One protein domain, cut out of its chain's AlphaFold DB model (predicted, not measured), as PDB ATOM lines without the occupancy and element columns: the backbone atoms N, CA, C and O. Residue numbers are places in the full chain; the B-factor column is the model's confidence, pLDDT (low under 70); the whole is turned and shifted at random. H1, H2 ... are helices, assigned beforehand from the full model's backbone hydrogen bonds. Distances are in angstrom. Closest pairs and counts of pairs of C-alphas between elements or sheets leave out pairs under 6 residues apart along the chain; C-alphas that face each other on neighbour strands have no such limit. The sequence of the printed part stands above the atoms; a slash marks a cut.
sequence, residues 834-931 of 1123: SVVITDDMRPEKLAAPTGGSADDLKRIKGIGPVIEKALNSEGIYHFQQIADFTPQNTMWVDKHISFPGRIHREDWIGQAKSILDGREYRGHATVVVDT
ATOM      1  N   SER A 834     133.082 232.776 275.884       43.81
ATOM      2  CA  SER A 834     132.927 234.218 276.186       43.81
ATOM      3  C   SER A 834     133.389 234.673 277.576       43.81
ATOM      4  O   SER A 834     133.470 235.881 277.819       43.81
ATOM      5  N   VAL A 835     133.753 233.759 278.485       49.53
ATOM      6  CA  VAL A 835     134.318 234.112 279.801       49.53
ATOM      7  C   VAL A 835     135.713 233.523 279.972       49.53
ATOM      8  O   VAL A 835     135.912 232.309 279.940       49.53
ATOM      9  N   VAL A 836     136.693 234.398 280.220       55.97
ATOM     10  CA  VAL A 836     138.071 233.998 280.523       55.97
ATOM     11  C   VAL A 836     138.103 233.326 281.898       55.97
ATOM     12  O   VAL A 836     138.145 234.001 282.922       55.97
ATOM     13  N   ILE A 837     138.077 231.992 281.921       62.62
ATOM     14  CA  ILE A 837     138.236 231.206 283.152       62.62
ATOM     15  C   ILE A 837     139.697 231.296 283.600       62.62
ATOM     16  O   ILE A 837     140.577 230.653 283.020       62.62
ATOM     17  N   THR A 838     139.940 232.113 284.619       73.56
ATOM     18  CA  THR A 838     141.242 232.331 285.255       73.56
ATOM     19  C   THR A 838     141.395 231.476 286.519       73.56
ATOM     20  O   THR A 838     140.417 230.979 287.076       73.56
ATOM     21  N   ASP A 839     142.632 231.255 286.972       75.88
ATOM     22  CA  ASP A 839     142.917 230.301 288.059       75.88
ATOM     23  C   ASP A 839     142.496 230.807 289.457       75.88
ATOM     24  O   ASP A 839     142.415 230.034 290.403       75.88
ATOM     25  N   ASP A 840     142.153 232.094 289.591       77.38
ATOM     26  CA  ASP A 840     141.491 232.674 290.769       77.38
ATOM     27  C   ASP A 840     139.989 232.339 290.860       77.38
ATOM     28  O   ASP A 840     139.402 232.472 291.930       77.38
ATOM     29  N   MET A 841     139.377 231.832 289.781       77.94
ATOM     30  CA  MET A 841     138.016 231.271 289.801       77.94
ATOM     31  C   MET A 841     137.970 229.844 290.370       77.94
ATOM     32  O   MET A 841     136.916 229.216 290.396       77.94
ATOM     33  N   ARG A 842     139.114 229.296 290.784       84.50
ATOM     34  CA  ARG A 842     139.245 227.947 291.331       84.50
ATOM     35  C   ARG A 842     138.710 227.878 292.776       84.50
ATOM     36  O   ARG A 842     139.120 228.696 293.599       84.50
ATOM     37  N   PRO A 843     137.902 226.861 293.150       85.12
ATOM     38  CA  PRO A 843     137.529 226.640 294.549       85.12
ATOM     39  C   PRO A 843     138.751 226.381 295.445       85.12
ATOM     40  O   PRO A 843     139.770 225.855 294.991       85.12
ATOM     41  N   GLU A 844     138.635 226.681 296.742       82.06
ATOM     42  CA  GLU A 844     139.741 226.527 297.695       82.06
ATOM     43  C   GLU A 844     140.276 225.081 297.730       82.06
ATOM     44  O   GLU A 844     139.603 224.144 298.171       82.06
ATOM     45  N   LYS A 845     141.517 224.906 297.251       85.44
ATOM     46  CA  LYS A 845     142.206 223.611 297.187       85.44
ATOM     47  C   LYS A 845     142.704 223.208 298.571       85.44
ATOM     48  O   LYS A 845     143.748 223.681 299.023       85.44
ATOM     49  N   LEU A 846     142.026 222.256 299.203       86.38
ATOM     50  CA  LEU A 846     142.559 221.604 300.395       86.38
ATOM     51  C   LEU A 846     143.690 220.640 300.005       86.38
ATOM     52  O   LEU A 846     143.599 219.912 299.020       86.38
ATOM     53  N   ALA A 847     144.766 220.612 300.795       82.00
ATOM     54  CA  ALA A 847     145.892 219.695 300.578       82.00
ATOM     55  C   ALA A 847     145.598 218.250 301.036       82.00
ATOM     56  O   ALA A 847     146.298 217.318 300.644       82.00
ATOM     57  N   ALA A 848     144.596 218.079 301.901       84.56
ATOM     58  CA  ALA A 848     144.083 216.809 302.403       84.56
ATOM     59  C   ALA A 848     142.665 217.026 302.975       84.56
ATOM     60  O   ALA A 848     142.327 218.166 303.308       84.56
ATOM     61  N   PRO A 849     141.850 215.971 303.160       87.62
ATOM     62  CA  PRO A 849     140.521 216.111 303.747       87.62
ATOM     63  C   PRO A 849     140.573 216.633 305.189       87.62
ATOM     64  O   PRO A 849     141.161 216.005 306.079       87.62
ATOM     65  N   THR A 850     139.907 217.760 305.448       80.50
ATOM     66  CA  THR A 850     139.638 218.261 306.806       80.50
ATOM     67  C   THR A 850     139.011 217.157 307.665       80.50
ATOM     68  O   THR A 850     138.059 216.516 307.241       80.50
ATOM     69  N   GLY A 851     139.551 216.904 308.860       75.06
ATOM     70  CA  GLY A 851     139.070 215.835 309.750       75.06
ATOM     71  C   GLY A 851     139.652 214.435 309.492       75.06
ATOM     72  O   GLY A 851     139.483 213.561 310.337       75.06
ATOM     73  N   GLY A 852     140.405 214.226 308.403       77.94
ATOM     74  CA  GLY A 852     141.142 212.979 308.137       77.94
ATOM     75  C   GLY A 852     140.421 211.943 307.263       77.94
ATOM     76  O   GLY A 852     141.006 210.906 306.957       77.94
ATOM     77  N   SER A 853     139.198 212.231 306.819       81.62
ATOM     78  CA  SER A 853     138.436 211.452 305.831       81.62
ATOM     79  C   SER A 853     137.703 212.403 304.887       81.62
ATOM     80  O   SER A 853     137.261 213.458 305.331       81.62
ATOM     81  N   ALA A 854     137.589 212.047 303.606       89.50
ATOM     82  CA  ALA A 854     136.732 212.757 302.653       89.50
ATOM     83  C   ALA A 854     135.269 212.306 302.801       89.50
ATOM     84  O   ALA A 854     135.018 211.181 303.243       89.50
ATOM     85  N   ASP A 855     134.336 213.166 302.405       92.88
ATOM     86  CA  ASP A 855     132.935 212.802 302.213       92.88
ATOM     87  C   ASP A 855     132.769 211.892 300.981       92.88
ATOM     88  O   ASP A 855     133.545 211.949 300.026       92.88
ATOM     89  N   ASP A 856     131.720 211.062 300.980       91.88
ATOM     90  CA  ASP A 856     131.328 210.282 299.800       91.88
ATOM     91  C   ASP A 856     130.549 211.177 298.825       91.88
ATOM     92  O   ASP A 856     129.323 211.311 298.906       91.88
ATOM     93  N   LEU A 857     131.269 211.824 297.908       91.62
ATOM     94  CA  LEU A 857     130.690 212.807 296.992       91.62
ATOM     95  C   LEU A 857     129.708 212.172 295.992       91.62
ATOM     96  O   LEU A 857     128.857 212.882 295.461       91.62
ATOM     97  N   LYS A 858     129.746 210.845 295.780       93.38
ATOM     98  CA  LYS A 858     128.783 210.134 294.909       93.38
ATOM     99  C   LYS A 858     127.358 210.133 295.467       93.38
ATOM    100  O   LYS A 858     126.423 209.798 294.743       93.38
ATOM    101  N   ARG A 859     127.163 210.542 296.728       87.00
ATOM    102  CA  ARG A 859     125.832 210.831 297.291       87.00
ATOM    103  C   ARG A 859     125.129 212.009 296.605       87.00
ATOM    104  O   ARG A 859     123.921 212.145 296.765       87.00
ATOM    105  N   ILE A 860     125.853 212.829 295.841       85.25
ATOM    106  CA  ILE A 860     125.287 213.832 294.934       85.25
ATOM    107  C   ILE A 860     125.076 213.190 293.557       85.25
ATOM    108  O   ILE A 860     126.021 212.764 292.885       85.25
ATOM    109  N   LYS A 861     123.824 213.169 293.096       81.69
ATOM    110  CA  LYS A 861     123.425 212.685 291.772       81.69
ATOM    111  C   LYS A 861     124.240 213.383 290.682       81.69
ATOM    112  O   LYS A 861     124.300 214.607 290.608       81.69
ATOM    113  N   GLY A 862     124.858 212.580 289.819       79.75
ATOM    114  CA  GLY A 862     125.735 213.047 288.744       79.75
ATOM    115  C   GLY A 862     127.229 213.007 289.065       79.75
ATOM    116  O   GLY A 862     128.018 213.052 288.121       79.75
ATOM    117  N   ILE A 863     127.625 212.852 290.333       87.75
ATOM    118  CA  ILE A 863     129.014 212.582 290.724       87.75
ATOM    119  C   ILE A 863     129.243 211.064 290.709       87.75
ATOM    120  O   ILE A 863     128.849 210.340 291.614       87.75
ATOM    121  N   GLY A 864     129.880 210.554 289.652       83.75
ATOM    122  CA  GLY A 864     130.357 209.163 289.600       83.75
ATOM    123  C   GLY A 864     131.782 209.010 290.157       83.75
ATOM    124  O   GLY A 864     132.470 210.017 290.322       83.75
ATOM    125  N   PRO A 865     132.301 207.778 290.344       86.31
ATOM    126  CA  PRO A 865     133.647 207.539 290.893       86.31
ATOM    127  C   PRO A 865     134.791 208.252 290.150       86.31
ATOM    128  O   PRO A 865     135.783 208.649 290.756       86.31
ATOM    129  N   VAL A 866     134.656 208.451 288.832       85.44
ATOM    130  CA  VAL A 866     135.626 209.202 288.011       85.44
ATOM    131  C   VAL A 866     135.613 210.697 288.353       85.44
ATOM    132  O   VAL A 866     136.670 211.314 288.459       85.44
ATOM    133  N   ILE A 867     134.424 211.263 288.564       87.44
ATOM    134  CA  ILE A 867     134.220 212.678 288.896       87.44
ATOM    135  C   ILE A 867     134.618 212.938 290.353       87.44
ATOM    136  O   ILE A 867     135.364 213.873 290.611       87.44
ATOM    137  N   GLU A 868     134.214 212.071 291.288       92.50
ATOM    138  CA  GLU A 868     134.670 212.097 292.687       92.50
ATOM    139  C   GLU A 868     136.204 212.084 292.761       92.50
ATOM    140  O   GLU A 868     136.803 212.891 293.468       92.50
ATOM    141  N   LYS A 869     136.869 211.222 291.979       90.62
ATOM    142  CA  LYS A 869     138.335 211.182 291.911       90.62
ATOM    143  C   LYS A 869     138.944 212.482 291.365       90.62
ATOM    144  O   LYS A 869     139.969 212.903 291.896       90.62
ATOM    145  N   ALA A 870     138.333 213.106 290.355       89.12
ATOM    146  CA  ALA A 870     138.786 214.384 289.800       89.12
ATOM    147  C   ALA A 870     138.629 215.542 290.805       89.12
ATOM    148  O   ALA A 870     139.578 216.284 291.054       89.12
ATOM    149  N   LEU A 871     137.469 215.649 291.461       91.31
ATOM    150  CA  LEU A 871     137.216 216.630 292.524       91.31
ATOM    151  C   LEU A 871     138.225 216.468 293.675       91.31
ATOM    152  O   LEU A 871     138.892 217.430 294.060       91.31
ATOM    153  N   ASN A 872     138.439 215.230 294.129       91.62
ATOM    154  CA  ASN A 872     139.422 214.903 295.160       91.62
ATOM    155  C   ASN A 872     140.870 215.251 294.744       91.62
ATOM    156  O   ASN A 872     141.654 215.684 295.591       91.62
ATOM    157  N   SER A 873     141.264 215.103 293.469       88.94
ATOM    158  CA  SER A 873     142.596 215.539 292.999       88.94
ATOM    159  C   SER A 873     142.738 217.062 292.906       88.94
ATOM    160  O   SER A 873     143.834 217.604 293.092       88.94
ATOM    161  N   GLU A 874     141.627 217.773 292.711       89.56
ATOM    162  CA  GLU A 874     141.582 219.234 292.773       89.56
ATOM    163  C   GLU A 874     141.420 219.798 294.199       89.56
ATOM    164  O   GLU A 874     141.455 221.018 294.374       89.56
ATOM    165  N   GLY A 875     141.379 218.940 295.225       90.44
ATOM    166  CA  GLY A 875     141.320 219.316 296.645       90.44
ATOM    167  C   GLY A 875     139.909 219.578 297.177       90.44
ATOM    168  O   GLY A 875     139.753 220.251 298.198       90.44
ATOM    169  N   ILE A 876     138.893 219.075 296.475       94.25
ATOM    170  CA  ILE A 876     137.474 219.172 296.819       94.25
ATOM    171  C   ILE A 876     137.061 217.811 297.387       94.25
ATOM    172  O   ILE A 876     136.889 216.858 296.634       94.25
ATOM    173  N   TYR A 877     136.957 217.726 298.715       93.69
ATOM    174  CA  TYR A 877     136.758 216.479 299.468       93.69
ATOM    175  C   TYR A 877     135.432 216.412 300.230       93.69
ATOM    176  O   TYR A 877     135.096 215.347 300.738       93.69
ATOM    177  N   HIS A 878     134.724 217.535 300.377       94.81
ATOM    178  CA  HIS A 878     133.608 217.678 301.318       94.81
ATOM    179  C   HIS A 878     132.360 218.266 300.665       94.81
ATOM    180  O   HIS A 878     132.470 219.158 299.820       94.81
ATOM    181  N   PHE A 879     131.171 217.857 301.121       93.69
ATOM    182  CA  PHE A 879     129.900 218.437 300.668       93.69
ATOM    183  C   PHE A 879     129.863 219.952 300.897       93.69
ATOM    184  O   PHE A 879     129.378 220.686 300.041       93.69
ATOM    185  N   GLN A 880     130.443 220.431 302.005       92.69
ATOM    186  CA  GLN A 880     130.536 221.860 302.323       92.69
ATOM    187  C   GLN A 880     131.214 222.659 301.199       92.69
ATOM    188  O   GLN A 880     130.704 223.697 300.797       92.69
ATOM    189  N   GLN A 881     132.300 222.139 300.617       93.62
ATOM    190  CA  GLN A 881     133.001 222.829 299.529       93.62
ATOM    191  C   GLN A 881     132.119 222.977 298.281       93.62
ATOM    192  O   GLN A 881     132.182 224.013 297.631       93.62
ATOM    193  N   ILE A 882     131.289 221.974 297.966       92.19
ATOM    194  CA  ILE A 882     130.366 221.996 296.817       92.19
ATOM    195  C   ILE A 882     129.153 222.898 297.098       92.19
ATOM    196  O   ILE A 882     128.713 223.635 296.218       92.19
ATOM    197  N   ALA A 883     128.637 222.894 298.330       89.88
ATOM    198  CA  ALA A 883     127.577 223.800 298.769       89.88
ATOM    199  C   ALA A 883     127.998 225.283 298.689       89.88
ATOM    200  O   ALA A 883     127.172 226.146 298.374       89.88
ATOM    201  N   ASP A 884     129.282 225.563 298.919       89.50
ATOM    202  CA  ASP A 884     129.877 226.901 298.879       89.50
ATOM    203  C   ASP A 884     130.432 227.288 297.488       89.50
ATOM    204  O   ASP A 884     131.125 228.300 297.345       89.50
ATOM    205  N   PHE A 885     130.134 226.522 296.428       87.94
ATOM    206  CA  PHE A 885     130.492 226.921 295.064       87.94
ATOM    207  C   PHE A 885     129.783 228.222 294.656       87.94
ATOM    208  O   PHE A 885     128.559 228.306 294.561       87.94
ATOM    209  N   THR A 886     130.586 229.237 294.338       80.06
ATOM    210  CA  THR A 886     130.162 230.423 293.590       80.06
ATOM    211  C   THR A 886     129.895 230.067 292.114       80.06
ATOM    212  O   THR A 886     130.322 229.004 291.643       80.06
ATOM    213  N   PRO A 887     129.244 230.949 291.332       68.25
ATOM    214  CA  PRO A 887     129.145 230.777 289.882       68.25
ATOM    215  C   PRO A 887     130.517 230.600 289.212       68.25
ATOM    216  O   PRO A 887     130.684 229.710 288.386       68.25
ATOM    217  N   GLN A 888     131.526 231.369 289.637       70.00
ATOM    218  CA  GLN A 888     132.899 231.300 289.127       70.00
ATOM    219  C   GLN A 888     133.569 229.958 289.469       70.00
ATOM    220  O   GLN A 888     134.093 229.294 288.575       70.00
ATOM    221  N   ASN A 889     133.458 229.514 290.729       81.44
ATOM    222  CA  ASN A 889     133.914 228.195 291.181       81.44
ATOM    223  C   ASN A 889     133.284 227.082 290.340       81.44
ATOM    224  O   ASN A 889     133.966 226.149 289.925       81.44
ATOM    225  N   THR A 890     131.986 227.206 290.058       78.94
ATOM    226  CA  THR A 890     131.251 226.246 289.235       78.94
ATOM    227  C   THR A 890     131.803 226.209 287.813       78.94
ATOM    228  O   THR A 890     132.124 225.131 287.329       78.94
ATOM    229  N   MET A 891     132.003 227.364 287.170       67.25
ATOM    230  CA  MET A 891     132.575 227.455 285.818       67.25
ATOM    231  C   MET A 891     133.991 226.872 285.733       67.25
ATOM    232  O   MET A 891     134.307 226.160 284.777       67.25
ATOM    233  N   TRP A 892     134.841 227.128 286.735       84.44
ATOM    234  CA  TRP A 892     136.178 226.538 286.791       84.44
ATOM    235  C   TRP A 892     136.098 225.015 286.946       84.44
ATOM    236  O   TRP A 892     136.723 224.298 286.165       84.44
ATOM    237  N   VAL A 893     135.304 224.498 287.891       83.56
ATOM    238  CA  VAL A 893     135.186 223.044 288.121       83.56
ATOM    239  C   VAL A 893     134.579 222.340 286.912       83.56
ATOM    240  O   VAL A 893     135.096 221.303 286.511       83.56
ATOM    241  N   ASP A 894     133.547 222.909 286.290       75.69
ATOM    242  CA  ASP A 894     132.838 222.315 285.150       75.69
ATOM    243  C   ASP A 894     133.749 222.136 283.918       75.69
ATOM    244  O   ASP A 894     133.607 221.160 283.184       75.69
ATOM    245  N   LYS A 895     134.758 223.009 283.752       77.44
ATOM    246  CA  LYS A 895     135.832 222.873 282.749       77.44
ATOM    247  C   LYS A 895     136.890 221.816 283.109       77.44
ATOM    248  O   LYS A 895     137.523 221.268 282.208       77.44
ATOM    249  N   HIS A 896     137.098 221.533 284.395       77.94
ATOM    250  CA  HIS A 896     138.131 220.611 284.892       77.94
ATOM    251  C   HIS A 896     137.609 219.199 285.224       77.94
ATOM    252  O   HIS A 896     138.400 218.314 285.554       77.94
ATOM    253  N   ILE A 897     136.300 218.948 285.105       81.06
ATOM    254  CA  ILE A 897     135.698 217.611 285.218       81.06
ATOM    255  C   ILE A 897     135.351 217.022 283.847       81.06
ATOM    256  O   ILE A 897     135.074 217.720 282.874       81.06
ATOM    257  N   SER A 898     135.294 215.692 283.769       64.50
ATOM    258  CA  SER A 898     134.706 215.024 282.608       64.50
ATOM    259  C   SER A 898     133.189 215.254 282.567       64.50
ATOM    260  O   SER A 898     132.500 215.005 283.556       64.50
ATOM    261  N   PHE A 899     132.673 215.620 281.389       59.31
ATOM    262  CA  PHE A 899     131.266 215.955 281.102       59.31
ATOM    263  C   PHE A 899     130.764 217.273 281.735       59.31
ATOM    264  O   PHE A 899     129.997 217.222 282.703       59.31
ATOM    265  N   PRO A 900     131.105 218.431 281.131       61.81
ATOM    266  CA  PRO A 900     130.571 219.735 281.519       61.81
ATOM    267  C   PRO A 900     129.031 219.816 281.528       61.81
ATOM    268  O   PRO A 900     128.307 219.001 280.936       61.81
ATOM    269  N   GLY A 901     128.515 220.812 282.235       58.56
ATOM    270  CA  GLY A 901     127.110 221.080 282.507       58.56
ATOM    271  C   GLY A 901     126.477 220.157 283.551       58.56
ATOM    272  O   GLY A 901     125.269 220.254 283.768       58.56
ATOM    273  N   ARG A 902     127.223 219.234 284.183       71.00
ATOM    274  CA  ARG A 902     126.664 218.313 285.199       71.00
ATOM    275  C   ARG A 902     126.321 219.015 286.504       71.00
ATOM    276  O   ARG A 902     125.275 218.711 287.070       71.00
ATOM    277  N   ILE A 903     127.161 219.959 286.928       73.44
ATOM    278  CA  ILE A 903     127.014 220.667 288.207       73.44
ATOM    279  C   ILE A 903     125.681 221.425 288.258       73.44
ATOM    280  O   ILE A 903     125.010 221.421 289.285       73.44
ATOM    281  N   HIS A 904     125.271 221.999 287.121       60.81
ATOM    282  CA  HIS A 904     123.989 222.684 286.952       60.81
ATOM    283  C   HIS A 904     122.826 221.726 286.666       60.81
ATOM    284  O   HIS A 904     121.807 221.793 287.340       60.81
ATOM    285  N   ARG A 905     122.966 220.811 285.691       57.91
ATOM    286  CA  ARG A 905     121.869 219.922 285.258       57.91
ATOM    287  C   ARG A 905     121.334 219.026 286.371       57.91
ATOM    288  O   ARG A 905     120.152 218.705 286.376       57.91
ATOM    289  N   GLU A 906     122.211 218.576 287.259       70.19
ATOM    290  CA  GLU A 906     121.829 217.749 288.402       70.19
ATOM    291  C   GLU A 906     121.755 218.580 289.701       70.19
ATOM    292  O   GLU A 906     121.454 218.014 290.744       70.19
ATOM    293  N   ASP A 907     122.039 219.890 289.652       76.50
ATOM    294  CA  ASP A 907     122.147 220.817 290.793       76.50
ATOM    295  C   ASP A 907     122.907 220.218 291.996       76.50
ATOM    296  O   ASP A 907     122.366 219.830 293.035       76.50
ATOM    297  N   TRP A 908     124.228 220.116 291.838       87.06
ATOM    298  CA  TRP A 908     125.104 219.601 292.895       87.06
ATOM    299  C   TRP A 908     125.140 220.508 294.128       87.06
ATOM    300  O   TRP A 908     125.385 220.023 295.230       87.06
ATOM    301  N   ILE A 909     124.906 221.811 293.952       85.12
ATOM    302  CA  ILE A 909     124.996 222.811 295.020       85.12
ATOM    303  C   ILE A 909     123.785 222.682 295.953       85.12
ATOM    304  O   ILE A 909     123.954 222.642 297.174       85.12
ATOM    305  N   GLY A 910     122.574 222.570 295.400       76.94
ATOM    306  CA  GLY A 910     121.354 222.297 296.154       76.94
ATOM    307  C   GLY A 910     121.389 220.928 296.826       76.94
ATOM    308  O   GLY A 910     121.096 220.833 298.017       76.94
ATOM    309  N   GLN A 911     121.857 219.886 296.128       87.25
ATOM    310  CA  GLN A 911     122.051 218.560 296.727       87.25
ATOM    311  C   GLN A 911     123.037 218.576 297.901       87.25
ATOM    312  O   GLN A 911     122.738 218.026 298.961       87.25
ATOM    313  N   ALA A 912     124.195 219.226 297.745       89.06
ATOM    314  CA  ALA A 912     125.188 219.348 298.808       89.06
ATOM    315  C   ALA A 912     124.609 220.048 300.049       89.06
ATOM    316  O   ALA A 912     124.782 219.556 301.165       89.06
ATOM    317  N   LYS A 913     123.860 221.144 299.858       87.75
ATOM    318  CA  LYS A 913     123.164 221.864 300.941       87.75
ATOM    319  C   LYS A 913     122.134 220.982 301.643       87.75
ATOM    320  O   LYS A 913     122.164 220.882 302.865       87.75
ATOM    321  N   SER A 914     121.290 220.275 300.892       82.56
ATOM    322  CA  SER A 914     120.317 219.328 301.447       82.56
ATOM    323  C   SER A 914     120.985 218.237 302.296       82.56
ATOM    324  O   SER A 914     120.556 217.988 303.421       82.56
ATOM    325  N   ILE A 915     122.089 217.649 301.813       87.94
ATOM    326  CA  ILE A 915     122.861 216.627 302.540       87.94
ATOM    327  C   ILE A 915     123.456 217.179 303.848       87.94
ATOM    328  O   ILE A 915     123.415 216.480 304.863       87.94
ATOM    329  N   LEU A 916     123.978 218.410 303.846       87.06
ATOM    330  CA  LEU A 916     124.540 219.077 305.032       87.06
ATOM    331  C   LEU A 916     123.465 219.447 306.062       87.06
ATOM    332  O   LEU A 916     123.657 219.234 307.258       87.06
ATOM    333  N   ASP A 917     122.322 219.950 305.596       81.50
ATOM    334  CA  ASP A 917     121.175 220.307 306.436       81.50
ATOM    335  C   ASP A 917     120.429 219.077 306.991       81.50
ATOM    336  O   ASP A 917     119.525 219.221 307.818       81.50
ATOM    337  N   GLY A 918     120.748 217.870 306.508       77.81
ATOM    338  CA  GLY A 918     120.001 216.647 306.812       77.81
ATOM    339  C   GLY A 918     118.569 216.663 306.264       77.81
ATOM    340  O   GLY A 918     117.694 215.995 306.814       77.81
ATOM    341  N   ARG A 919     118.319 217.450 305.211       68.50
ATOM    342  CA  ARG A 919     117.016 217.601 304.554       68.50
ATOM    343  C   ARG A 919     116.993 216.842 303.237       68.50
ATOM    344  O   ARG A 919     118.009 216.687 302.569       68.50
ATOM    345  N   GLU A 920     115.809 216.403 302.841       51.94
ATOM    346  CA  GLU A 920     115.617 215.799 301.531       51.94
ATOM    347  C   GLU A 920     115.805 216.828 300.406       51.94
ATOM    348  O   GLU A 920     115.401 217.991 300.515       51.94
ATOM    349  N   TYR A 921     116.442 216.394 299.321       51.59
ATOM    350  CA  TYR A 921     116.684 217.220 298.149       51.59
ATOM    351  C   TYR A 921     115.461 217.218 297.223       51.59
ATOM    352  O   TYR A 921     115.161 216.217 296.579       51.59
ATOM    353  N   ARG A 922     114.766 218.360 297.138       43.59
ATOM    354  CA  ARG A 922     113.497 218.508 296.392       43.59
ATOM    355  C   ARG A 922     113.644 219.022 294.954       43.59
ATOM    356  O   ARG A 922     112.638 219.251 294.290       43.59
ATOM    357  N   GLY A 923     114.873 219.206 294.469       46.56
ATOM    358  CA  GLY A 923     115.138 219.797 293.156       46.56
ATOM    359  C   GLY A 923     114.747 221.275 293.038       46.56
ATOM    360  O   GLY A 923     114.206 221.885 293.962       46.56
ATOM    361  N   HIS A 924     115.006 221.855 291.864       35.72
ATOM    362  CA  HIS A 924     114.571 223.206 291.507       35.72
ATOM    363  C   HIS A 924     113.062 223.247 291.190       35.72
ATOM    364  O   HIS A 924     112.648 223.436 290.049       35.72
ATOM    365  N   ALA A 925     112.228 223.099 292.220       30.34
ATOM    366  CA  ALA A 925     110.796 223.374 292.160       30.34
ATOM    367  C   ALA A 925     110.452 224.566 293.065       30.34
ATOM    368  O   ALA A 925     110.719 224.564 294.268       30.34
ATOM    369  N   THR A 926     109.843 225.600 292.479       29.78
ATOM    370  CA  THR A 926     109.244 226.719 293.223       29.78
ATOM    371  C   THR A 926     108.216 226.212 294.227       29.78
ATOM    372  O   THR A 926     107.476 225.279 293.925       29.78
ATOM    373  N   VAL A 927     108.143 226.865 295.391       31.58
ATOM    374  CA  VAL A 927     107.345 226.435 296.547       31.58
ATOM    375  C   VAL A 927     105.912 226.037 296.180       31.58
ATOM    376  O   VAL A 927     105.045 226.882 295.970       31.58
ATOM    377  N   VAL A 928     105.656 224.736 296.259       28.06
ATOM    378  CA  VAL A 928     104.383 224.172 296.700       28.06
ATOM    379  C   VAL A 928     104.750 223.130 297.749       28.06
ATOM    380  O   VAL A 928     105.675 222.347 297.540       28.06
ATOM    381  N   VAL A 929     104.074 223.138 298.895       33.16
ATOM    382  CA  VAL A 929     104.108 221.993 299.809       33.16
ATOM    383  C   VAL A 929     102.674 221.522 299.977       33.16
ATOM    384  O   VAL A 929     101.799 222.297 300.345       33.16
ATOM    385  N   ASP A 930     102.460 220.251 299.699       29.06
ATOM    386  CA  ASP A 930     101.360 219.483 300.253       29.06
ATOM    387  C   ASP A 930     102.021 218.216 300.791       29.06
ATOM    388  O   ASP A 930     102.535 217.387 300.039       29.06
ATOM    389  N   THR A 931     102.120 218.131 302.114       33.44
ATOM    390  CA  THR A 931     102.694 216.989 302.826       33.44
ATOM    391  C   THR A 931     101.631 215.920 303.042       33.44
ATOM    392  O   THR A 931     101.284 215.628 304.179       33.44
TER     393      THR A 931
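This is residues 834 to 931 of the 1123 residues of an uncharacterized protein of Leucothrix pacifica (UniProt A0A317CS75). With little regular structure, the model is a small cluster of five short helices, H2 and H5 packed together in it, between the long unnamed stretch 834 to 864 and a tail whose residues 925 to 931 stick out. Of 98 printed residues, 38 are in H1 to H5, under half; the class is all helix. It is compact, with a radius of gyration of the C-alphas of 13.9 A, and spans 44 by 39 by 21 A.

Look first at H1, residues 865 to 873, close to but not clearly touching H3, residues 887 to 896; their closest C-alphas, Ala 870 and His 896, are 8.0 A apart. H2, residues 879 to 883, touches H5, residues 908 to 917; closest C-alphas Ala 883 and Ile 909, 4.7 A. H3 and H4, residues 902 to 905, only just touch, with 3 pairs of C-alphas within 8 A; closest Asp 894 and Ile 903, 6.8 A. H1, H2, H3 and H5 have every O i to N i+4 pair within hydrogen-bond range; H4 is too short for one.

Find C-alpha 865 at (133.647, 207.539, 290.893), where H1 begins, 12.2 A long. H3 measures 14.5 A; H5, 14.1 A, ends at C-alpha 917, (121.175, 220.307, 306.436).

The farthest C-alphas, Val 836 and Thr 931, are 45.1 A apart. The printed part has no cut. Confidence is under 70 in 25 residues, among them 919 to 931.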